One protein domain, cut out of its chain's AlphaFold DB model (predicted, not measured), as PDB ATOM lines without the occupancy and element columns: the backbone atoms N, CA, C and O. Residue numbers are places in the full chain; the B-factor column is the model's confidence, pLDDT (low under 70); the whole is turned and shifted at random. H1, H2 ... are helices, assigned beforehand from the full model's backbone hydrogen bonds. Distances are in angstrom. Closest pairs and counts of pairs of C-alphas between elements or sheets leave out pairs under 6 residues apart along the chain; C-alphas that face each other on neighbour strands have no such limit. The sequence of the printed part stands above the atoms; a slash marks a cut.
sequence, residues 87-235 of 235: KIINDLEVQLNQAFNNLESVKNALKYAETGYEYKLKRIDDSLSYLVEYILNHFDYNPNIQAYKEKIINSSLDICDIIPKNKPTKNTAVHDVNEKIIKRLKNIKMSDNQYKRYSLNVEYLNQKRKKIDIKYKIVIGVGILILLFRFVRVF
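Overview. This is residues 87 to 235 of the 235 residues of an uncharacterized protein of Moheibacter sediminis (UniProt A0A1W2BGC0). A compact body, in which H1, H2, H4, H5 and the first part of H6 run up and down with short H3 slanted to H1 and H4, has one long arm: residues 210 to 235, of which 210 to 234 belong to H6, stick out. The printed part has 149 residues with six named helices, H1 to H6 along the chain, and no named strand: all helix. The whole is loose, with a radius of gyration of the C-alphas of 20.4 A; the arm makes the length in its spans of 81 by 31 by 24 A.

Arrangement. H6, residues 192 to 234, forms a hairpin with H5, residues 171 to 185, at a steep tilt of 42 degrees; H6 touches H5 with residues 198 to 205 alone, and the closest C-alphas, Ile 182 and Val 202, are 6.9 A apart. H4, residues 143 to 162, is the hub. With residues 153 to 161 alone it touches H6, C-alphas 157 and 198 being closest at 6.8 A, at a shallow tilt of 34.6 degrees, only just short of steep. H1, residues 87 to 109, touches H4 the same way at 15 degrees, closest at C-alphas 107 and 159, 5.2 A. H2, residues 117 to 127, forms a hairpin with H1, closest at C-alphas 127 and 99, 4.0 A. H3, residues 130 to 138, touches H4 at 53 degrees, C-alphas 136 and 149 being closest at 5.7 A. Every O i to N i+4 pair is within hydrogen-bond range in H2 to H6, and 17 of 19 in H1.

Along the chain. H6 is 63.2 A long, H1 33.9 A, H4 28.5 A and H5 21.6 A. H1 begins at C-alpha 87 (187.890, 341.304, 306.892); H6 ends at C-alpha 234 (125.363, 298.060, 284.048).

Size, cuts and confidence. C-alphas 87 and 235, the farthest apart, are 81.4 A apart. The printed part has no cut and no long link. The pLDDT is under 70 in residues 111 to 119, 166 to 175 and 233 to 235.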
ATOM      1  N   LYS A  87     187.262 342.220 307.863       95.62
ATOM      2  CA  LYS A  87     187.890 341.304 306.892       95.62
ATOM      3  C   LYS A  87     186.975 340.133 306.528       95.62
ATOM      4  O   LYS A  87     186.822 339.826 305.353       95.62
ATOM      5  N   ILE A  88     186.337 339.528 307.529       96.38
ATOM      6  CA  ILE A  88     185.380 338.435 307.336       96.38
ATOM      7  C   ILE A  88     184.195 338.905 306.493       96.38
ATOM      8  O   ILE A  88     183.827 338.235 305.537       96.38
ATOM      9  N   ILE A  89     183.633 340.079 306.791       95.06
ATOM     10  CA  ILE A  89     182.542 340.660 305.999       95.06
ATOM     11  C   ILE A  89     182.951 340.827 304.530       95.06
ATOM     12  O   ILE A  89     182.193 340.414 303.656       95.06
ATOM     13  N   ASN A  90     184.156 341.332 304.251       94.50
ATOM     14  CA  ASN A  90     184.653 341.474 302.879       94.50
ATOM     15  C   ASN A  90     184.733 340.123 302.140       94.50
ATOM     16  O   ASN A  90     184.373 340.044 300.966       94.50
ATOM     17  N   ASP A  91     185.152 339.051 302.819       94.75
ATOM     18  CA  ASP A  91     185.160 337.700 302.237       94.75
ATOM     19  C   ASP A  91     183.729 337.196 301.942       94.75
ATOM     20  O   ASP A  91     183.488 336.528 300.932       94.75
ATOM     21  N   LEU A  92     182.751 337.548 302.786       95.38
ATOM     22  CA  LEU A  92     181.338 337.191 302.599       95.38
ATOM     23  C   LEU A  92     180.677 337.962 301.446       95.38
ATOM     24  O   LEU A  92     179.786 337.422 300.781       95.38
ATOM     25  N   GLU A  93     181.108 339.196 301.167       94.81
ATOM     26  CA  GLU A  93     180.576 340.003 300.061       94.81
ATOM     27  C   GLU A  93     180.736 339.313 298.702       94.81
ATOM     28  O   GLU A  93     179.858 339.434 297.846       94.81
ATOM     29  N   VAL A  94     181.803 338.529 298.511       92.31
ATOM     30  CA  VAL A  94     182.017 337.742 297.286       92.31
ATOM     31  C   VAL A  94     180.840 336.792 297.042       92.31
ATOM     32  O   VAL A  94     180.305 336.730 295.929       92.31
ATOM     33  N   GLN A  95     180.375 336.113 298.093       92.12
ATOM     34  CA  GLN A  95     179.247 335.185 298.020       92.12
ATOM     35  C   GLN A  95     177.923 335.915 297.762       92.12
ATOM     36  O   GLN A  95     177.090 335.437 296.987       92.12
ATOM     37  N   LEU A  96     177.727 337.090 298.368       96.44
ATOM     38  CA  LEU A  96     176.534 337.910 298.138       96.44
ATOM     39  C   LEU A  96     176.487 338.473 296.715       96.44
ATOM     40  O   LEU A  96     175.431 338.465 296.079       96.44
ATOM     41  N   ASN A  97     177.628 338.901 296.178       96.25
ATOM     42  CA  ASN A  97     177.734 339.345 294.795       96.25
ATOM     43  C   ASN A  97     177.418 338.203 293.821       96.25
ATOM     44  O   ASN A  97     176.660 338.385 292.867       96.25
ATOM     45  N   GLN A  98     177.931 336.996 294.078       94.00
ATOM     46  CA  GLN A  98     177.595 335.823 293.274       94.00
ATOM     47  C   GLN A  98     176.096 335.491 293.347       94.00
ATOM     48  O   GLN A  98     175.475 335.235 292.313       94.00
ATOM     49  N   ALA A  99     175.499 335.545 294.541       95.50
ATOM     50  CA  ALA A  99     174.066 335.342 294.734       95.50
ATOM     51  C   ALA A  99     173.232 336.351 293.930       95.50
ATOM     52  O   ALA A  99     172.314 335.948 293.207       95.50
ATOM     53  N   PHE A 100     173.585 337.636 293.993       96.81
ATOM     54  CA  PHE A 100     172.951 338.703 293.219       96.81
ATOM     55  C   PHE A 100     173.085 338.484 291.704       96.81
ATOM     56  O   PHE A 100     172.080 338.475 290.994       96.81
ATOM     57  N   ASN A 101     174.295 338.223 291.202       94.94
ATOM     58  CA  ASN A 101     174.538 338.003 289.772       94.94
ATOM     59  C   ASN A 101     173.773 336.785 289.230       94.94
ATOM     60  O   ASN A 101     173.255 336.806 288.109       94.94
ATOM     61  N   ASN A 102     173.649 335.728 290.034       92.75
ATOM     62  CA  ASN A 102     172.831 334.568 289.697       92.75
ATOM     63  C   ASN A 102     171.339 334.929 289.586       92.75
ATOM     64  O   ASN A 102     170.690 334.487 288.634       92.75
ATOM     65  N   LEU A 103     170.804 335.760 290.490       93.44
ATOM     66  CA  LEU A 103     169.417 336.238 290.421       93.44
ATOM     67  C   LEU A 103     169.187 337.134 289.202       93.44
ATOM     68  O   LEU A 103     168.229 336.915 288.465       93.44
ATOM     69  N   GLU A 104     170.081 338.083 288.920       92.62
ATOM     70  CA  GLU A 104     169.975 338.933 287.725       92.62
ATOM     71  C   GLU A 104     170.063 338.117 286.429       92.62
ATOM     72  O   GLU A 104     169.334 338.367 285.467       92.62
ATOM     73  N   SER A 105     170.893 337.073 286.405       88.62
ATOM     74  CA  SER A 105     170.938 336.134 285.286       88.62
ATOM     75  C   SER A 105     169.607 335.397 285.102       88.62
ATOM     76  O   SER A 105     169.118 335.303 283.973       88.62
ATOM     77  N   VAL A 106     168.979 334.928 286.186       86.31
ATOM     78  CA  VAL A 106     167.647 334.300 286.131       86.31
ATOM     79  C   VAL A 106     166.593 335.297 285.654       86.31
ATOM     80  O   VAL A 106     165.844 334.989 284.728       86.31
ATOM     81  N   LYS A 107     166.576 336.509 286.216       86.06
ATOM     82  CA  LYS A 107     165.691 337.611 285.816       86.06
ATOM     83  C   LYS A 107     165.784 337.906 284.322       86.06
ATOM     84  O   LYS A 107     164.761 337.989 283.647       86.06
ATOM     85  N   ASN A 108     166.996 338.014 283.783       83.38
ATOM     86  CA  ASN A 108     167.208 338.241 282.356       83.38
ATOM     87  C   ASN A 108     166.778 337.038 281.508       83.38
ATOM     88  O   ASN A 108     166.101 337.215 280.498       83.38
ATOM     89  N   ALA A 109     167.087 335.817 281.940       79.50
ATOM     90  CA  ALA A 109     166.702 334.602 281.229       79.50
ATOM     91  C   ALA A 109     165.191 334.318 281.263       79.50
ATOM     92  O   ALA A 109     164.708 333.495 280.487       79.50
ATOM     93  N   LEU A 110     164.439 334.935 282.176       76.00
ATOM     94  CA  LEU A 110     162.980 334.832 282.233       76.00
ATOM     95  C   LEU A 110     162.277 335.796 281.272       76.00
ATOM     96  O   LEU A 110     161.090 335.603 281.028       76.00
ATOM     97  N   LYS A 111     162.985 336.775 280.686       68.81
ATOM     98  CA  LYS A 111     162.450 337.654 279.629       68.81
ATOM     99  C   LYS A 111     162.204 336.918 278.306       68.81
ATOM    100  O   LYS A 111     161.396 337.379 277.509       68.81
ATOM    101  N   TYR A 112     162.877 335.789 278.083       67.25
ATOM    102  CA  TYR A 112     162.803 335.015 276.846       67.25
ATOM    103  C   TYR A 112     162.123 333.666 277.097       67.25
ATOM    104  O   TYR A 112     162.423 332.974 278.076       67.25
ATOM    105  N   ALA A 113     161.189 333.296 276.220       56.91
ATOM    106  CA  ALA A 113     160.505 332.015 276.288       56.91
ATOM    107  C   ALA A 113     161.453 330.878 275.853       56.91
ATOM    108  O   ALA A 113     162.061 330.947 274.794       56.91
ATOM    109  N   GLU A 114     161.528 329.837 276.687       60.31
ATOM    110  CA  GLU A 114     162.018 328.484 276.367       60.31
ATOM    111  C   GLU A 114     163.533 328.264 276.168       60.31
ATOM    112  O   GLU A 114     164.072 328.309 275.070       60.31
ATOM    113  N   THR A 115     164.212 327.924 277.276       52.84
ATOM    114  CA  THR A 115     165.153 326.785 277.480       52.84
ATOM    115  C   THR A 115     165.837 326.920 278.859       52.84
ATOM    116  O   THR A 115     165.914 328.013 279.430       52.84
ATOM    117  N   GLY A 116     166.269 325.800 279.460       55.66
ATOM    118  CA  GLY A 116     167.106 325.789 280.677       55.66
ATOM    119  C   GLY A 116     166.393 326.035 282.016       55.66
ATOM    120  O   GLY A 116     166.940 326.707 282.884       55.66
ATOM    121  N   TYR A 117     165.172 325.532 282.208       60.69
ATOM    122  CA  TYR A 117     164.375 325.832 283.407       60.69
ATOM    123  C   TYR A 117     164.961 325.293 284.727       60.69
ATOM    124  O   TYR A 117     165.035 326.013 285.722       60.69
ATOM    125  N   GLU A 118     165.435 324.048 284.735       61.06
ATOM    126  CA  GLU A 118     166.051 323.424 285.919       61.06
ATOM    127  C   GLU A 118     167.308 324.177 286.375       61.06
ATOM    128  O   GLU A 118     167.526 324.401 287.567       61.06
ATOM    129  N   TYR A 119     168.086 324.673 285.413       65.25
ATOM    130  CA  TYR A 119     169.242 325.524 285.667       65.25
ATOM    131  C   TYR A 119     168.862 326.838 286.371       65.25
ATOM    132  O   TYR A 119     169.594 327.309 287.243       65.25
ATOM    133  N   LYS A 120     167.683 327.401 286.064       72.88
ATOM    134  CA  LYS A 120     167.156 328.616 286.714       72.88
ATOM    135  C   LYS A 120     166.748 328.343 288.169       72.88
ATOM    136  O   LYS A 120     167.091 329.127 289.052       72.88
ATOM    137  N   LEU A 121     166.088 327.211 288.440       71.50
ATOM    138  CA  LEU A 121     165.679 326.804 289.796       71.50
ATOM    139  C   LEU A 121     166.860 326.510 290.729       71.50
ATOM    140  O   LEU A 121     166.781 326.836 291.918       71.50
ATOM    141  N   LYS A 122     167.927 325.895 290.204       78.69
ATOM    142  CA  LYS A 122     169.166 325.638 290.954       78.69
ATOM    143  C   LYS A 122     169.879 326.943 291.309       78.69
ATOM    144  O   LYS A 122     170.270 327.127 292.455       78.69
ATOM    145  N   ARG A 123     169.974 327.879 290.355       83.88
ATOM    146  CA  ARG A 123     170.557 329.210 290.597       83.88
ATOM    147  C   ARG A 123     169.814 329.983 291.683       83.88
ATOM    148  O   ARG A 123     170.467 330.573 292.530       83.88
ATOM    149  N   ILE A 124     168.480 329.931 291.706       85.44
ATOM    150  CA  ILE A 124     167.686 330.542 292.787       85.44
ATOM    151  C   ILE A 124     167.991 329.901 294.148       85.44
ATOM    152  O   ILE A 124     168.119 330.625 295.130       85.44
ATOM    153  N   ASP A 125     168.108 328.571 294.220       84.38
ATOM    154  CA  ASP A 125     168.432 327.877 295.477       84.38
ATOM    155  C   ASP A 125     169.796 328.282 296.025       84.38
ATOM    156  O   ASP A 125     169.932 328.546 297.216       84.38
ATOM    157  N   ASP A 126     170.794 328.345 295.146       85.00
ATOM    158  CA  ASP A 126     172.147 328.727 295.530       85.00
ATOM    159  C   ASP A 126     172.195 330.214 295.943       85.00
ATOM    160  O   ASP A 126     172.827 330.561 296.944       85.00
ATOM    161  N   SER A 127     171.464 331.087 295.234       91.94
ATOM    162  CA  SER A 127     171.353 332.522 295.539       91.94
ATOM    163  C   SER A 127     170.606 332.845 296.830       91.94
ATOM    164  O   SER A 127     170.912 333.846 297.466       91.94
ATOM    165  N   LEU A 128     169.612 332.041 297.201       91.81
ATOM    166  CA  LEU A 128     168.796 332.224 298.407       91.81
ATOM    167  C   LEU A 128     169.015 331.066 299.386       91.81
ATOM    168  O   LEU A 128     168.082 330.575 300.027       91.81
ATOM    169  N   SER A 129     170.259 330.593 299.458       91.50
ATOM    170  CA  SER A 129     170.659 329.521 300.361       91.50
ATOM    171  C   SER A 129     170.562 329.958 301.825       91.50
ATOM    172  O   SER A 129     170.570 331.148 302.143       91.50
ATOM    173  N   TYR A 130     170.525 328.983 302.738       90.50
ATOM    174  CA  TYR A 130     170.515 329.254 304.180       90.50
ATOM    175  C   TYR A 130     171.723 330.078 304.642       90.50
ATOM    176  O   TYR A 130     171.600 330.870 305.569       90.50
ATOM    177  N   LEU A 131     172.877 329.918 303.986       93.75
ATOM    178  CA  LEU A 131     174.053 330.733 304.268       93.75
ATOM    179  C   LEU A 131     173.823 332.200 303.886       93.75
ATOM    180  O   LEU A 131     174.093 333.083 304.691       93.75
ATOM    181  N   VAL A 132     173.292 332.467 302.687       94.94
ATOM    182  CA  VAL A 132     172.983 333.839 302.250       94.94
ATOM    183  C   VAL A 132     171.936 334.470 303.168       94.94
ATOM    184  O   VAL A 132     172.131 335.588 303.634       94.94
ATOM    185  N   GLU A 133     170.865 333.740 303.489       93.75
ATOM    186  CA  GLU A 133     169.841 334.173 304.448       93.75
ATOM    187  C   GLU A 133     170.457 334.552 305.802       93.75
ATOM    188  O   GLU A 133     170.162 335.623 306.336       93.75
ATOM    189  N   TYR A 134     171.348 333.706 306.328       94.06
ATOM    190  CA  TYR A 134     172.056 333.973 307.573       94.06
ATOM    191  C   TYR A 134     172.886 335.257 307.478       94.06
ATOM    192  O   TYR A 134     172.728 336.142 308.316       94.06
ATOM    193  N   ILE A 135     173.712 335.407 306.436       95.38
ATOM    194  CA  ILE A 135     174.581 336.580 306.263       95.38
ATOM    195  C   ILE A 135     173.754 337.874 306.215       95.38
ATOM    196  O   ILE A 135     174.054 338.824 306.937       95.38
ATOM    197  N   LEU A 136     172.686 337.903 305.410       95.44
ATOM    198  CA  LEU A 136     171.844 339.092 305.214       95.44
ATOM    199  C   LEU A 136     171.046 339.505 306.458       95.44
ATOM    200  O   LEU A 136     170.600 340.652 306.549       95.44
ATOM    201  N   ASN A 137     170.790 338.581 307.380       93.00
ATOM    202  CA  ASN A 137     170.061 338.863 308.614       93.00
ATOM    203  C   ASN A 137     170.988 339.172 309.786       93.00
ATOM    204  O   ASN A 137     170.638 339.995 310.625       93.00
ATOM    205  N   HIS A 138     172.135 338.501 309.847       91.94
ATOM    206  CA  HIS A 138     173.038 338.553 310.990       91.94
ATOM    207  C   HIS A 138     174.025 339.717 310.911       91.94
ATOM    208  O   HIS A 138     174.329 340.350 311.916       91.94
ATOM    209  N   PHE A 139     174.471 340.055 309.701       92.81
ATOM    210  CA  PHE A 139     175.378 341.177 309.454       92.81
ATOM    211  C   PHE A 139     174.639 342.404 308.896       92.81
ATOM    212  O   PHE A 139     175.241 343.246 308.233       92.81
ATOM    213  N   ASP A 140     173.331 342.523 309.165       90.50
ATOM    214  CA  ASP A 140     172.478 343.601 308.642       90.50
ATOM    215  C   ASP A 140     172.813 344.993 309.199       90.50
ATOM    216  O   ASP A 140     172.305 345.983 308.687       90.50
ATOM    217  N   TYR A 141     173.697 345.091 310.191       90.19
ATOM    218  CA  TYR A 141     174.257 346.350 310.681       90.19
ATOM    219  C   TYR A 141     175.346 346.926 309.761       90.19
ATOM    220  O   TYR A 141     175.672 348.107 309.865       90.19
ATOM    221  N   ASN A 142     175.941 346.113 308.879       92.50
ATOM    222  CA  ASN A 142     176.998 346.562 307.979       92.50
ATOM    223  C   ASN A 142     176.398 347.188 306.699       92.50
ATOM    224  O   ASN A 142     175.618 346.518 306.015       92.50
ATOM    225  N   PRO A 143     176.778 348.426 306.316       93.81
ATOM    226  CA  PRO A 143     176.205 349.112 305.153       93.81
ATOM    227  C   PRO A 143     176.356 348.363 303.821       93.81
ATOM    228  O   PRO A 143     175.440 348.377 302.999       93.81
ATOM    229  N   ASN A 144     177.477 347.669 303.602       93.38
ATOM    230  CA  ASN A 144     177.690 346.911 302.369       93.38
ATOM    231  C   ASN A 144     176.758 345.697 302.309       93.38
ATOM    232  O   ASN A 144     176.136 345.432 301.278       93.38
ATOM    233  N   ILE A 145     176.598 344.994 303.435       95.88
ATOM    234  CA  ILE A 145     175.656 343.876 303.551       95.88
ATOM    235  C   ILE A 145     174.215 344.363 303.370       95.88
ATOM    236  O   ILE A 145     173.450 343.711 302.659       95.88
ATOM    237  N   GLN A 146     173.847 345.526 303.922       95.69
ATOM    238  CA  GLN A 146     172.540 346.146 303.670       95.69
ATOM    239  C   GLN A 146     172.318 346.425 302.180       95.69
ATOM    240  O   GLN A 146     171.280 346.050 301.634       95.69
ATOM    241  N   ALA A 147     173.305 346.997 301.487       95.88
ATOM    242  CA  ALA A 147     173.200 347.253 300.054       95.88
ATOM    243  C   ALA A 147     173.009 345.953 299.247       95.88
ATOM    244  O   ALA A 147     172.196 345.905 298.319       95.88
ATOM    245  N   TYR A 148     173.711 344.869 299.600       97.31
ATOM    246  CA  TYR A 148     173.491 343.559 298.977       97.31
ATOM    247  C   TYR A 148     172.129 342.959 299.327       97.31
ATOM    248  O   TYR A 148     171.478 342.397 298.446       97.31
ATOM    249  N   LYS A 149     171.671 343.105 300.573       96.88
ATOM    250  CA  LYS A 149     170.343 342.673 301.021       96.88
ATOM    251  C   LYS A 149     169.256 343.295 300.161       96.88
ATOM    252  O   LYS A 149     168.423 342.577 299.614       96.88
ATOM    253  N   GLU A 150     169.303 344.609 299.977       96.81
ATOM    254  CA  GLU A 150     168.345 345.320 299.136       96.81
ATOM    255  C   GLU A 150     168.381 344.834 297.688       96.81
ATOM    256  O   GLU A 150     167.331 344.520 297.127       96.81
ATOM    257  N   LYS A 151     169.577 344.711 297.099       96.88
ATOM    258  CA  LYS A 151     169.757 344.199 295.732       96.88
ATOM    259  C   LYS A 151     169.168 342.797 295.569       96.88
ATOM    260  O   LYS A 151     168.375 342.574 294.660       96.88
ATOM    261  N   ILE A 152     169.504 341.868 296.463       97.44
ATOM    262  CA  ILE A 152     169.054 340.469 296.415       97.44
ATOM    263  C   ILE A 152     167.533 340.371 296.566       97.44
ATOM    264  O   ILE A 152     166.886 339.664 295.788       97.44
ATOM    265  N   ILE A 153     166.944 341.094 297.525       97.12
ATOM    266  CA  ILE A 153     165.491 341.105 297.736       97.12
ATOM    267  C   ILE A 153     164.786 341.709 296.520       97.12
ATOM    268  O   ILE A 153     163.836 341.118 296.008       97.12
ATOM    269  N   ASN A 154     165.267 342.845 296.010       97.06
ATOM    270  CA  ASN A 154     164.664 343.509 294.857       97.06
ATOM    271  C   ASN A 154     164.737 342.637 293.598       97.06
ATOM    272  O   ASN A 154     163.709 342.440 292.960       97.06
ATOM    273  N   SER A 155     165.887 342.034 293.282       96.19
ATOM    274  CA  SER A 155     166.014 341.105 292.148       96.19
ATOM    275  C   SER A 155     165.101 339.888 292.291       96.19
ATOM    276  O   SER A 155     164.508 339.434 291.313       96.19
ATOM    277  N   SER A 156     164.943 339.374 293.512       95.25
ATOM    278  CA  SER A 156     164.038 338.259 293.804       95.25
ATOM    279  C   SER A 156     162.569 338.632 293.571       95.25
ATOM    280  O   SER A 156     161.823 337.874 292.949       95.25
ATOM    281  N   LEU A 157     162.149 339.817 294.024       94.94
ATOM    282  CA  LEU A 157     160.796 340.332 293.802       94.94
ATOM    283  C   LEU A 157     160.553 340.684 292.328       94.94
ATOM    284  O   LEU A 157     159.481 340.395 291.808       94.94
ATOM    285  N   ASP A 158     161.550 341.220 291.623       92.69
ATOM    286  CA  ASP A 158     161.469 341.481 290.182       92.69
ATOM    287  C   ASP A 158     161.221 340.190 289.391       92.69
ATOM    288  O   ASP A 158     160.387 340.170 288.486       92.69
ATOM    289  N   ILE A 159     161.910 339.095 289.740       89.31
ATOM    290  CA  ILE A 159     161.650 337.770 289.156       89.31
ATOM    291  C   ILE A 159     160.184 337.381 289.378       89.31
ATOM    292  O   ILE A 159     159.508 336.977 288.425       89.31
ATOM    293  N   CYS A 160     159.689 337.556 290.607       88.69
ATOM    294  CA  CYS A 160     158.305 337.246 290.952       88.69
ATOM    295  C   CYS A 160     157.294 338.082 290.160       88.69
ATOM    296  O   CYS A 160     156.259 337.551 289.766       88.69
ATOM    297  N   ASP A 161     157.616 339.343 289.866       87.12
ATOM    298  CA  ASP A 161     156.755 340.270 289.128       87.12
ATOM    299  C   ASP A 161     156.773 340.032 287.602       87.12
ATOM    300  O   ASP A 161     155.791 340.329 286.910       87.12
ATOM    301  N   ILE A 162     157.877 339.512 287.049       83.00
ATOM    302  CA  ILE A 162     158.030 339.196 285.613       83.00
ATOM    303  C   ILE A 162     157.248 337.933 285.246       83.00
ATOM    304  O   ILE A 162     156.562 337.881 284.223       83.00
ATOM    305  N   ILE A 163     157.333 336.914 286.095       76.62
ATOM    306  CA  ILE A 163     156.797 335.577 285.843       76.62
ATOM    307  C   ILE A 163     155.308 335.567 285.434       76.62
ATOM    308  O   ILE A 163     154.983 334.971 284.401       76.62
ATOM    309  N   PRO A 164     154.389 336.239 286.156       71.50
ATOM    310  CA  PRO A 164     152.967 336.259 285.818       71.50
ATOM    311  C   PRO A 164     152.668 336.905 284.463       71.50
ATOM    312  O   PRO A 164     151.663 336.565 283.834       71.50
ATOM    313  N   LYS A 165     153.516 337.842 284.020       72.38
ATOM    314  CA  LYS A 165     153.323 338.625 282.789       72.38
ATOM    315  C   LYS A 165     153.688 337.827 281.538       72.38
ATOM    316  O   LYS A 165     153.045 337.999 280.508       72.38
ATOM    317  N   ASN A 166     154.637 336.897 281.649       67.12
ATOM    318  CA  ASN A 166     155.174 336.156 280.504       67.12
ATOM    319  C   ASN A 166     154.346 334.932 280.080       67.12
ATOM    320  O   ASN A 166     154.778 334.209 279.188       67.12
ATOM    321  N   LYS A 167     153.165 334.703 280.687       60.03
ATOM    322  CA  LYS A 167     152.193 333.636 280.345       60.03
ATOM    323  C   LYS A 167     152.862 332.329 279.853       60.03
ATOM    324  O   LYS A 167     152.632 331.925 278.714       60.03
ATOM    325  N   PRO A 168     153.697 331.668 280.674       58.78
ATOM    326  CA  PRO A 168     154.506 330.549 280.205       58.78
ATOM    327  C   PRO A 168     153.636 329.391 279.706       58.78
ATOM    328  O   PRO A 168     152.649 329.025 280.348       58.78
ATOM    329  N   THR A 169     154.052 328.770 278.600       52.47
ATOM    330  CA  THR A 169     153.432 327.580 277.984       52.47
ATOM    331  C   THR A 169     153.353 326.393 278.953       52.47
ATOM    332  O   THR A 169     152.361 325.666 278.960       52.47
ATOM    333  N   LYS A 170     154.343 326.234 279.848       54.78
ATOM    334  CA  LYS A 170     154.335 325.286 280.981       54.78
ATOM    335  C   LYS A 170     154.258 326.045 282.316       54.78
ATOM    336  O   LYS A 170     155.268 326.478 282.859       54.78
ATOM    337  N   ASN A 171     153.040 326.212 282.840       53.12
ATOM    338  CA  ASN A 171     152.729 327.030 284.028       53.12
ATOM    339  C   ASN A 171     153.327 326.528 285.359       53.12
ATOM    340  O   ASN A 171     153.467 327.318 286.288       53.12
ATOM    341  N   THR A 172     153.628 325.234 285.491       59.59
ATOM    342  CA  THR A 172     154.002 324.615 286.778       59.59
ATOM    343  C   THR A 172     155.363 325.081 287.261       59.59
ATOM    344  O   THR A 172     155.479 325.660 288.330       59.59
ATOM    345  N   ALA A 173     156.375 324.945 286.413       58.75
ATOM    346  CA  ALA A 173     157.744 325.212 286.815       58.75
ATOM    347  C   ALA A 173     157.927 326.690 287.222       58.75
ATOM    348  O   ALA A 173     158.555 326.998 288.235       58.75
ATOM    349  N   VAL A 174     157.312 327.605 286.464       61.34
ATOM    350  CA  VAL A 174     157.303 329.062 286.694       61.34
ATOM    351  C   VAL A 174     156.581 329.456 287.983       61.34
ATOM    352  O   VAL A 174     157.062 330.310 288.728       61.34
ATOM    353  N   HIS A 175     155.480 328.780 288.298       66.56
ATOM    354  CA  HIS A 175     154.832 328.906 289.597       66.56
ATOM    355  C   HIS A 175     155.750 328.430 290.738       66.56
ATOM    356  O   HIS A 175     155.838 329.104 291.765       66.56
ATOM    357  N   ASP A 176     156.497 327.339 290.536       74.12
ATOM    358  CA  ASP A 176     157.426 326.803 291.538       74.12
ATOM    359  C   ASP A 176     158.570 327.781 291.853       74.12
ATOM    360  O   ASP A 176     159.023 327.849 292.995       74.12
ATOM    361  N   VAL A 177     159.010 328.595 290.884       78.38
ATOM    362  CA  VAL A 177     160.007 329.652 291.131       78.38
ATOM    363  C   VAL A 177     159.460 330.741 292.045       78.38
ATOM    364  O   VAL A 177     160.119 331.067 293.033       78.38
ATOM    365  N   ASN A 178     158.269 331.278 291.760       82.38
ATOM    366  CA  ASN A 178     157.665 332.297 292.622       82.38
ATOM    367  C   ASN A 178     157.448 331.749 294.033       82.38
ATOM    368  O   ASN A 178     157.805 332.401 295.009       82.38
ATOM    369  N   GLU A 179     156.913 330.535 294.150       84.44
ATOM    370  CA  GLU A 179     156.704 329.887 295.442       84.44
ATOM    371  C   GLU A 179     158.006 329.744 296.236       84.44
ATOM    372  O   GLU A 179     158.062 330.067 297.425       84.44
ATOM    373  N   LYS A 180     159.068 329.298 295.572       86.19
ATOM    374  CA  LYS A 180     160.371 329.082 296.188       86.19
ATOM    375  C   LYS A 180     161.020 330.382 296.644       86.19
ATOM    376  O   LYS A 180     161.492 330.448 297.778       86.19
ATOM    377  N   ILE A 181     161.004 331.415 295.802       91.25
ATOM    378  CA  ILE A 181     161.523 332.741 296.154       91.25
ATOM    379  C   ILE A 181     160.759 333.299 297.353       91.25
ATOM    380  O   ILE A 181     161.376 333.659 298.352       91.25
ATOM    381  N   ILE A 182     159.427 333.310 297.298       92.19
ATOM    382  CA  ILE A 182     158.582 333.831 298.377       92.19
ATOM    383  C   ILE A 182     158.820 333.064 299.684       92.19
ATOM    384  O   ILE A 182     158.978 333.680 300.737       92.19
ATOM    385  N   LYS A 183     158.942 331.733 299.631       89.56
ATOM    386  CA  LYS A 183     159.260 330.919 300.812       89.56
ATOM    387  C   LYS A 183     160.590 331.320 301.458       89.56
ATOM    388  O   LYS A 183     160.655 331.364 302.681       89.56
ATOM    389  N   ARG A 184     161.629 331.594 300.662       89.50
ATOM    390  CA  ARG A 184     162.952 332.015 301.163       89.50
ATOM    391  C   ARG A 184     162.934 333.444 301.693       89.50
ATOM    392  O   ARG A 184     163.408 333.702 302.793       89.50
ATOM    393  N   LEU A 185     162.322 334.355 300.940       93.69
ATOM    394  CA  LEU A 185     162.203 335.761 301.308       93.69
ATOM    395  C   LEU A 185     161.461 335.962 302.637       93.69
ATOM    396  O   LEU A 185     161.797 336.891 303.361       93.69
ATOM    397  N   LYS A 186     160.526 335.074 303.003       93.19
ATOM    398  CA  LYS A 186     159.800 335.119 304.286       93.19
ATOM    399  C   LYS A 186     160.710 335.298 305.512       93.19
ATOM    400  O   LYS A 186     160.291 335.924 306.481       93.19
ATOM    401  N   ASN A 187     161.918 334.741 305.482       89.75
ATOM    402  CA  ASN A 187     162.832 334.766 306.621       89.75
ATOM    403  C   ASN A 187     163.827 335.935 306.585       89.75
ATOM    404  O   ASN A 187     164.617 336.092 307.512       89.75
ATOM    405  N   ILE A 188     163.828 336.746 305.528       91.88
ATOM    406  CA  ILE A 188     164.731 337.889 305.393       91.88
ATOM    407  C   ILE A 188     163.961 339.151 305.774       91.88
ATOM    408  O   ILE A 188     162.876 339.406 305.250       91.88
ATOM    409  N   LYS A 189     164.517 339.967 306.678       90.69
ATOM    410  CA  LYS A 189     163.900 341.260 307.027       90.69
ATOM    411  C   LYS A 189     163.828 342.162 305.785       90.69
ATOM    412  O   LYS A 189     164.824 342.307 305.080       90.69
ATOM    413  N   MET A 190     162.681 342.787 305.545       93.44
ATOM    414  CA  MET A 190     162.414 343.646 304.384       93.44
ATOM    415  C   MET A 190     162.055 345.064 304.820       93.44
ATOM    416  O   MET A 190     161.529 345.251 305.915       93.44
ATOM    417  N   SER A 191     162.272 346.043 303.940       93.44
ATOM    418  CA  SER A 191     161.647 347.362 304.084       93.44
ATOM    419  C   SER A 191     160.142 347.296 303.804       93.44
ATOM    420  O   SER A 191     159.664 346.376 303.135       93.44
ATOM    421  N   ASP A 192     159.385 348.302 304.241       95.25
ATOM    422  CA  ASP A 192     157.926 348.350 304.055       95.25
ATOM    423  C   ASP A 192     157.508 348.215 302.583       95.25
ATOM    424  O   ASP A 192     156.573 347.484 302.243       95.25
ATOM    425  N   ASN A 193     158.236 348.875 301.676       95.06
ATOM    426  CA  ASN A 193     157.954 348.804 300.244       95.06
ATOM    427  C   ASN A 193     158.208 347.394 299.675       95.06
ATOM    428  O   ASN A 193     157.409 346.872 298.894       95.06
ATOM    429  N   GLN A 194     159.299 346.749 300.096       96.69
ATOM    430  CA  GLN A 194     159.601 345.365 299.722       96.69
ATOM    431  C   GLN A 194     158.551 344.402 300.285       96.69
ATOM    432  O   GLN A 194     158.056 343.546 299.553       96.69
ATOM    433  N   TYR A 195     158.143 344.589 301.541       95.94
ATOM    434  CA  TYR A 195     157.121 343.768 302.185       95.94
ATOM    435  C   TYR A 195     155.755 343.894 301.497       95.94
ATOM    436  O   TYR A 195     155.047 342.897 301.316       95.94
ATOM    437  N   LYS A 196     155.389 345.095 301.034       95.81
ATOM    438  CA  LYS A 196     154.174 345.311 300.236       95.81
ATOM    439  C   LYS A 196     154.209 344.513 298.930       95.81
ATOM    440  O   LYS A 196     153.254 343.797 298.626       95.81
ATOM    441  N   ARG A 197     155.316 344.584 298.177       94.94
ATOM    442  CA  ARG A 197     155.513 343.801 296.937       94.94
ATOM    443  C   ARG A 197     155.497 342.294 297.199       94.94
ATOM    444  O   ARG A 197     154.855 341.545 296.463       94.94
ATOM    445  N   TYR A 198     156.167 341.854 298.260       95.56
ATOM    446  CA  TYR A 198     156.156 340.469 298.725       95.56
ATOM    447  C   TYR A 198     154.729 339.982 299.011       95.56
ATOM    448  O   TYR A 198     154.314 338.947 298.495       95.56
ATOM    449  N   SER A 199     153.947 340.758 299.766       94.06
ATOM    450  CA  SER A 199     152.581 340.395 300.169       94.06
ATOM    451  C   SER A 199     151.639 340.241 298.972       94.06
ATOM    452  O   SER A 199     150.860 339.290 298.926       94.06
ATOM    453  N   LEU A 200     151.759 341.111 297.962       92.56
ATOM    454  CA  LEU A 200     151.009 340.982 296.704       92.56
ATOM    455  C   LEU A 200     151.342 339.675 295.969       92.56
ATOM    456  O   LEU A 200     150.449 338.992 295.464       92.56
ATOM    457  N   ASN A 201     152.619 339.289 295.941       90.38
ATOM    458  CA  ASN A 201     153.051 338.033 295.331       90.38
ATOM    459  C   ASN A 201     152.580 336.801 296.132       90.38
ATOM    460  O   ASN A 201     152.166 335.805 295.536       90.38
ATOM    461  N   VAL A 202     152.561 336.874 297.469       90.88
ATOM    462  CA  VAL A 202     151.957 335.842 298.335       90.88
ATOM    463  C   VAL A 202     150.467 335.683 298.034       90.88
ATOM    464  O   VAL A 202     149.983 334.561 297.866       90.88
ATOM    465  N   GLU A 203     149.726 336.789 297.942       90.50
ATOM    466  CA  GLU A 203     148.297 336.761 297.636       90.50
ATOM    467  C   GLU A 203     148.037 336.137 296.259       90.50
ATOM    468  O   GLU A 203     147.202 335.237 296.134       90.50
ATOM    469  N   TYR A 204     148.808 336.542 295.246       85.88
ATOM    470  CA  TYR A 204     148.741 335.976 293.902       85.88
ATOM    471  C   TYR A 204     148.920 334.449 293.907       85.88
ATOM    472  O   TYR A 204     148.108 333.727 293.317       85.88
ATOM    473  N   LEU A 205     149.942 333.941 294.606       84.38
ATOM    474  CA  LEU A 205     150.193 332.502 294.738       84.38
ATOM    475  C   LEU A 205     149.030 331.783 295.435       84.38
ATOM    476  O   LEU A 205     148.562 330.747 294.960       84.38
ATOM    477  N   ASN A 206     148.498 332.355 296.516       85.31
ATOM    478  CA  ASN A 206     147.363 331.779 297.239       85.31
ATOM    479  C   ASN A 206     146.091 331.721 296.380       85.31
ATOM    480  O   ASN A 206     145.379 330.714 296.387       85.31
ATOM    481  N   GLN A 207     145.806 332.769 295.600       84.19
ATOM    482  CA  GLN A 207     144.685 332.770 294.659       84.19
ATOM    483  C   GLN A 207     144.868 331.713 293.557       84.19
ATOM    484  O   GLN A 207     143.904 331.047 293.170       84.19
ATOM    485  N   LYS A 208     146.096 331.527 293.053       78.25
ATOM    486  CA  LYS A 208     146.419 330.487 292.063       78.25
ATOM    487  C   LYS A 208     146.240 329.078 292.624       78.25
ATOM    488  O   LYS A 208     145.566 328.282 291.971       78.25
ATOM    489  N   ARG A 209     146.738 328.796 293.833       77.25
ATOM    490  CA  ARG A 209     146.539 327.507 294.522       77.25
ATOM    491  C   ARG A 209     145.063 327.170 294.691       77.25
ATOM    492  O   ARG A 209     144.628 326.127 294.223       77.25
ATOM    493  N   LYS A 210     144.258 328.106 295.215       79.44
ATOM    494  CA  LYS A 210     142.802 327.916 295.353       79.44
ATOM    495  C   LYS A 210     142.133 327.564 294.021       79.44
ATOM    496  O   LYS A 210     141.283 326.681 293.975       79.44
ATOM    497  N   LYS A 211     142.519 328.221 292.920       76.50
ATOM    498  CA  LYS A 211     141.992 327.904 291.578       76.50
ATOM    499  C   LYS A 211     142.396 326.504 291.106       76.50
ATOM    500  O   LYS A 211     141.587 325.845 290.457       76.50
ATOM    501  N   ILE A 212     143.618 326.058 291.402       72.12
ATOM    502  CA  ILE A 212     144.091 324.702 291.083       72.12
ATOM    503  C   ILE A 212     143.313 323.665 291.904       72.12
ATOM    504  O   ILE A 212     142.769 322.731 291.319       72.12
ATOM    505  N   ASP A 213     143.157 323.881 293.212       72.25
ATOM    506  CA  ASP A 213     142.405 322.987 294.102       72.25
ATOM    507  C   ASP A 213     140.940 322.852 293.676       72.25
ATOM    508  O   ASP A 213     140.394 321.750 293.642       72.25
ATOM    509  N   ILE A 214     140.294 323.965 293.302       76.00
ATOM    510  CA  ILE A 214     138.917 323.954 292.784       76.00
ATOM    511  C   ILE A 214     138.839 323.130 291.495       76.00
ATOM    512  O   ILE A 214     137.962 322.276 291.375       76.00
ATOM    513  N   LYS A 215     139.760 323.336 290.544       71.88
ATOM    514  CA  LYS A 215     139.799 322.547 289.301       71.88
ATOM    515  C   LYS A 215     139.985 321.058 289.582       71.88
ATOM    516  O   LYS A 215     139.286 320.247 288.986       71.88
ATOM    517  N   TYR A 216     140.879 320.702 290.501       72.94
ATOM    518  CA  TYR A 216     141.122 319.312 290.881       72.94
ATOM    519  C   TYR A 216     139.883 318.664 291.515       72.94
ATOM    520  O   TYR A 216     139.492 317.566 291.122       72.94
ATOM    521  N   LYS A 217     139.194 319.377 292.417       76.06
ATOM    522  CA  LYS A 217     137.918 318.928 292.999       76.06
ATOM    523  C   LYS A 217     136.838 318.703 291.938       76.06
ATOM    524  O   LYS A 217     136.126 317.707 292.015       76.06
ATOM    525  N   ILE A 218     136.737 319.585 290.938       78.50
ATOM    526  CA  ILE A 218     135.797 319.423 289.816       78.50
ATOM    527  C   ILE A 218     136.140 318.170 289.002       78.50
ATOM    528  O   ILE A 218     135.247 317.383 288.708       78.50
ATOM    529  N   VAL A 219     137.418 317.950 288.673       80.94
ATOM    530  CA  VAL A 219     137.857 316.769 287.908       80.94
ATOM    531  C   VAL A 219     137.541 315.472 288.655       80.94
ATOM    532  O   VAL A 219     136.984 314.553 288.055       80.94
ATOM    533  N   ILE A 220     137.821 315.405 289.961       80.38
ATOM    534  CA  ILE A 220     137.446 314.248 290.789       80.38
ATOM    535  C   ILE A 220     135.925 314.065 290.807       80.38
ATOM    536  O   ILE A 220     135.447 312.955 290.592       80.38
ATOM    537  N   GLY A 221     135.164 315.141 291.028       81.31
ATOM    538  CA  GLY A 221     133.702 315.085 291.075       81.31
ATOM    539  C   GLY A 221     133.088 314.564 289.773       81.31
ATOM    540  O   GLY A 221     132.229 313.686 289.805       81.31
ATOM    541  N   VAL A 222     133.578 315.035 288.621       86.06
ATOM    542  CA  VAL A 222     133.169 314.537 287.299       86.06
ATOM    543  C   VAL A 222     133.566 313.070 287.117       86.06
ATOM    544  O   VAL A 222     132.757 312.277 286.640       86.06
ATOM    545  N   GLY A 223     134.772 312.676 287.539       82.25
ATOM    546  CA  GLY A 223     135.218 311.282 287.491       82.25
ATOM    547  C   GLY A 223     134.320 310.339 288.300       82.25
ATOM    548  O   GLY A 223     133.925 309.285 287.801       82.25
ATOM    549  N   ILE A 224     133.934 310.743 289.513       86.12
ATOM    550  CA  ILE A 224     133.006 309.990 290.369       86.12
ATOM    551  C   ILE A 224     131.619 309.898 289.721       86.12
ATOM    552  O   ILE A 224     131.046 308.813 289.671       86.12
ATOM    553  N   LEU A 225     131.089 310.995 289.170       85.88
ATOM    554  CA  LEU A 225     129.792 310.996 288.479       85.88
ATOM    555  C   LEU A 225     129.770 310.051 287.270       85.88
ATOM    556  O   LEU A 225     128.796 309.326 287.079       85.88
ATOM    557  N   ILE A 226     130.847 310.010 286.482       87.75
ATOM    558  CA  ILE A 226     130.979 309.081 285.349       87.75
ATOM    559  C   ILE A 226     130.994 307.624 285.833       87.75
ATOM    560  O   ILE A 226     130.360 306.768 285.212       87.75
ATOM    561  N   LEU A 227     131.692 307.332 286.937       83.31
ATOM    562  CA  LEU A 227     131.715 305.994 287.537       83.31
ATOM    563  C   LEU A 227     130.331 305.573 288.045       83.31
ATOM    564  O   LEU A 227     129.899 304.460 287.750       83.31
ATOM    565  N   LEU A 228     129.618 306.464 288.738       85.00
ATOM    566  CA  LEU A 228     128.252 306.219 289.208       85.00
ATOM    567  C   LEU A 228     127.287 305.982 288.040       85.00
ATOM    568  O   LEU A 228     126.518 305.025 288.067       85.00
ATOM    569  N   PHE A 229     127.367 306.791 286.980       85.00
ATOM    570  CA  PHE A 229     126.537 306.613 285.786       85.00
ATOM    571  C   PHE A 229     126.816 305.282 285.076       85.00
ATOM    572  O   PHE A 229     125.892 304.614 284.614       85.00
ATOM    573  N   ARG A 230     128.085 304.853 285.012       78.00
ATOM    574  CA  ARG A 230     128.440 303.521 284.502       78.00
ATOM    575  C   ARG A 230     127.876 302.403 285.370       78.00
ATOM    576  O   ARG A 230     127.365 301.443 284.812       78.00
ATOM    577  N   PHE A 231     127.933 302.536 286.692       74.62
ATOM    578  CA  PHE A 231     127.358 301.553 287.613       74.62
ATOM    579  C   PHE A 231     125.842 301.410 287.442       74.62
ATOM    580  O   PHE A 231     125.351 300.292 287.360       74.62
ATOM    581  N   VAL A 232     125.115 302.524 287.307       75.06
ATOM    582  CA  VAL A 232     123.655 302.520 287.095       75.06
ATOM    583  C   VAL A 232     123.258 301.967 285.723       75.06
ATOM    584  O   VAL A 232     122.160 301.463 285.575       75.06
ATOM    585  N   ARG A 233     124.126 302.056 284.709       65.94
ATOM    586  CA  ARG A 233     123.838 301.543 283.357       65.94
ATOM    587  C   ARG A 233     124.145 300.048 283.187       65.94
ATOM    588  O   ARG A 233     123.724 299.457 282.198       65.94
ATOM    589  N   VAL A 234     124.962 299.479 284.072       66.31
ATOM    590  CA  VAL A 234     125.363 298.060 284.048       66.31
ATOM    591  C   VAL A 234     124.414 297.187 284.884       66.31
ATOM    592  O   VAL A 234     124.350 295.983 284.643       66.31
ATOM    593  N   PHE A 235     123.678 297.788 285.821       52.03
ATOM    594  CA  PHE A 235     122.542 297.187 286.524       52.03
ATOM    595  C   PHE A 235     121.225 297.490 285.804       52.03
ATOM    596  O   PHE A 235     120.307 296.650 285.921       52.03
TER     597      PHE A 235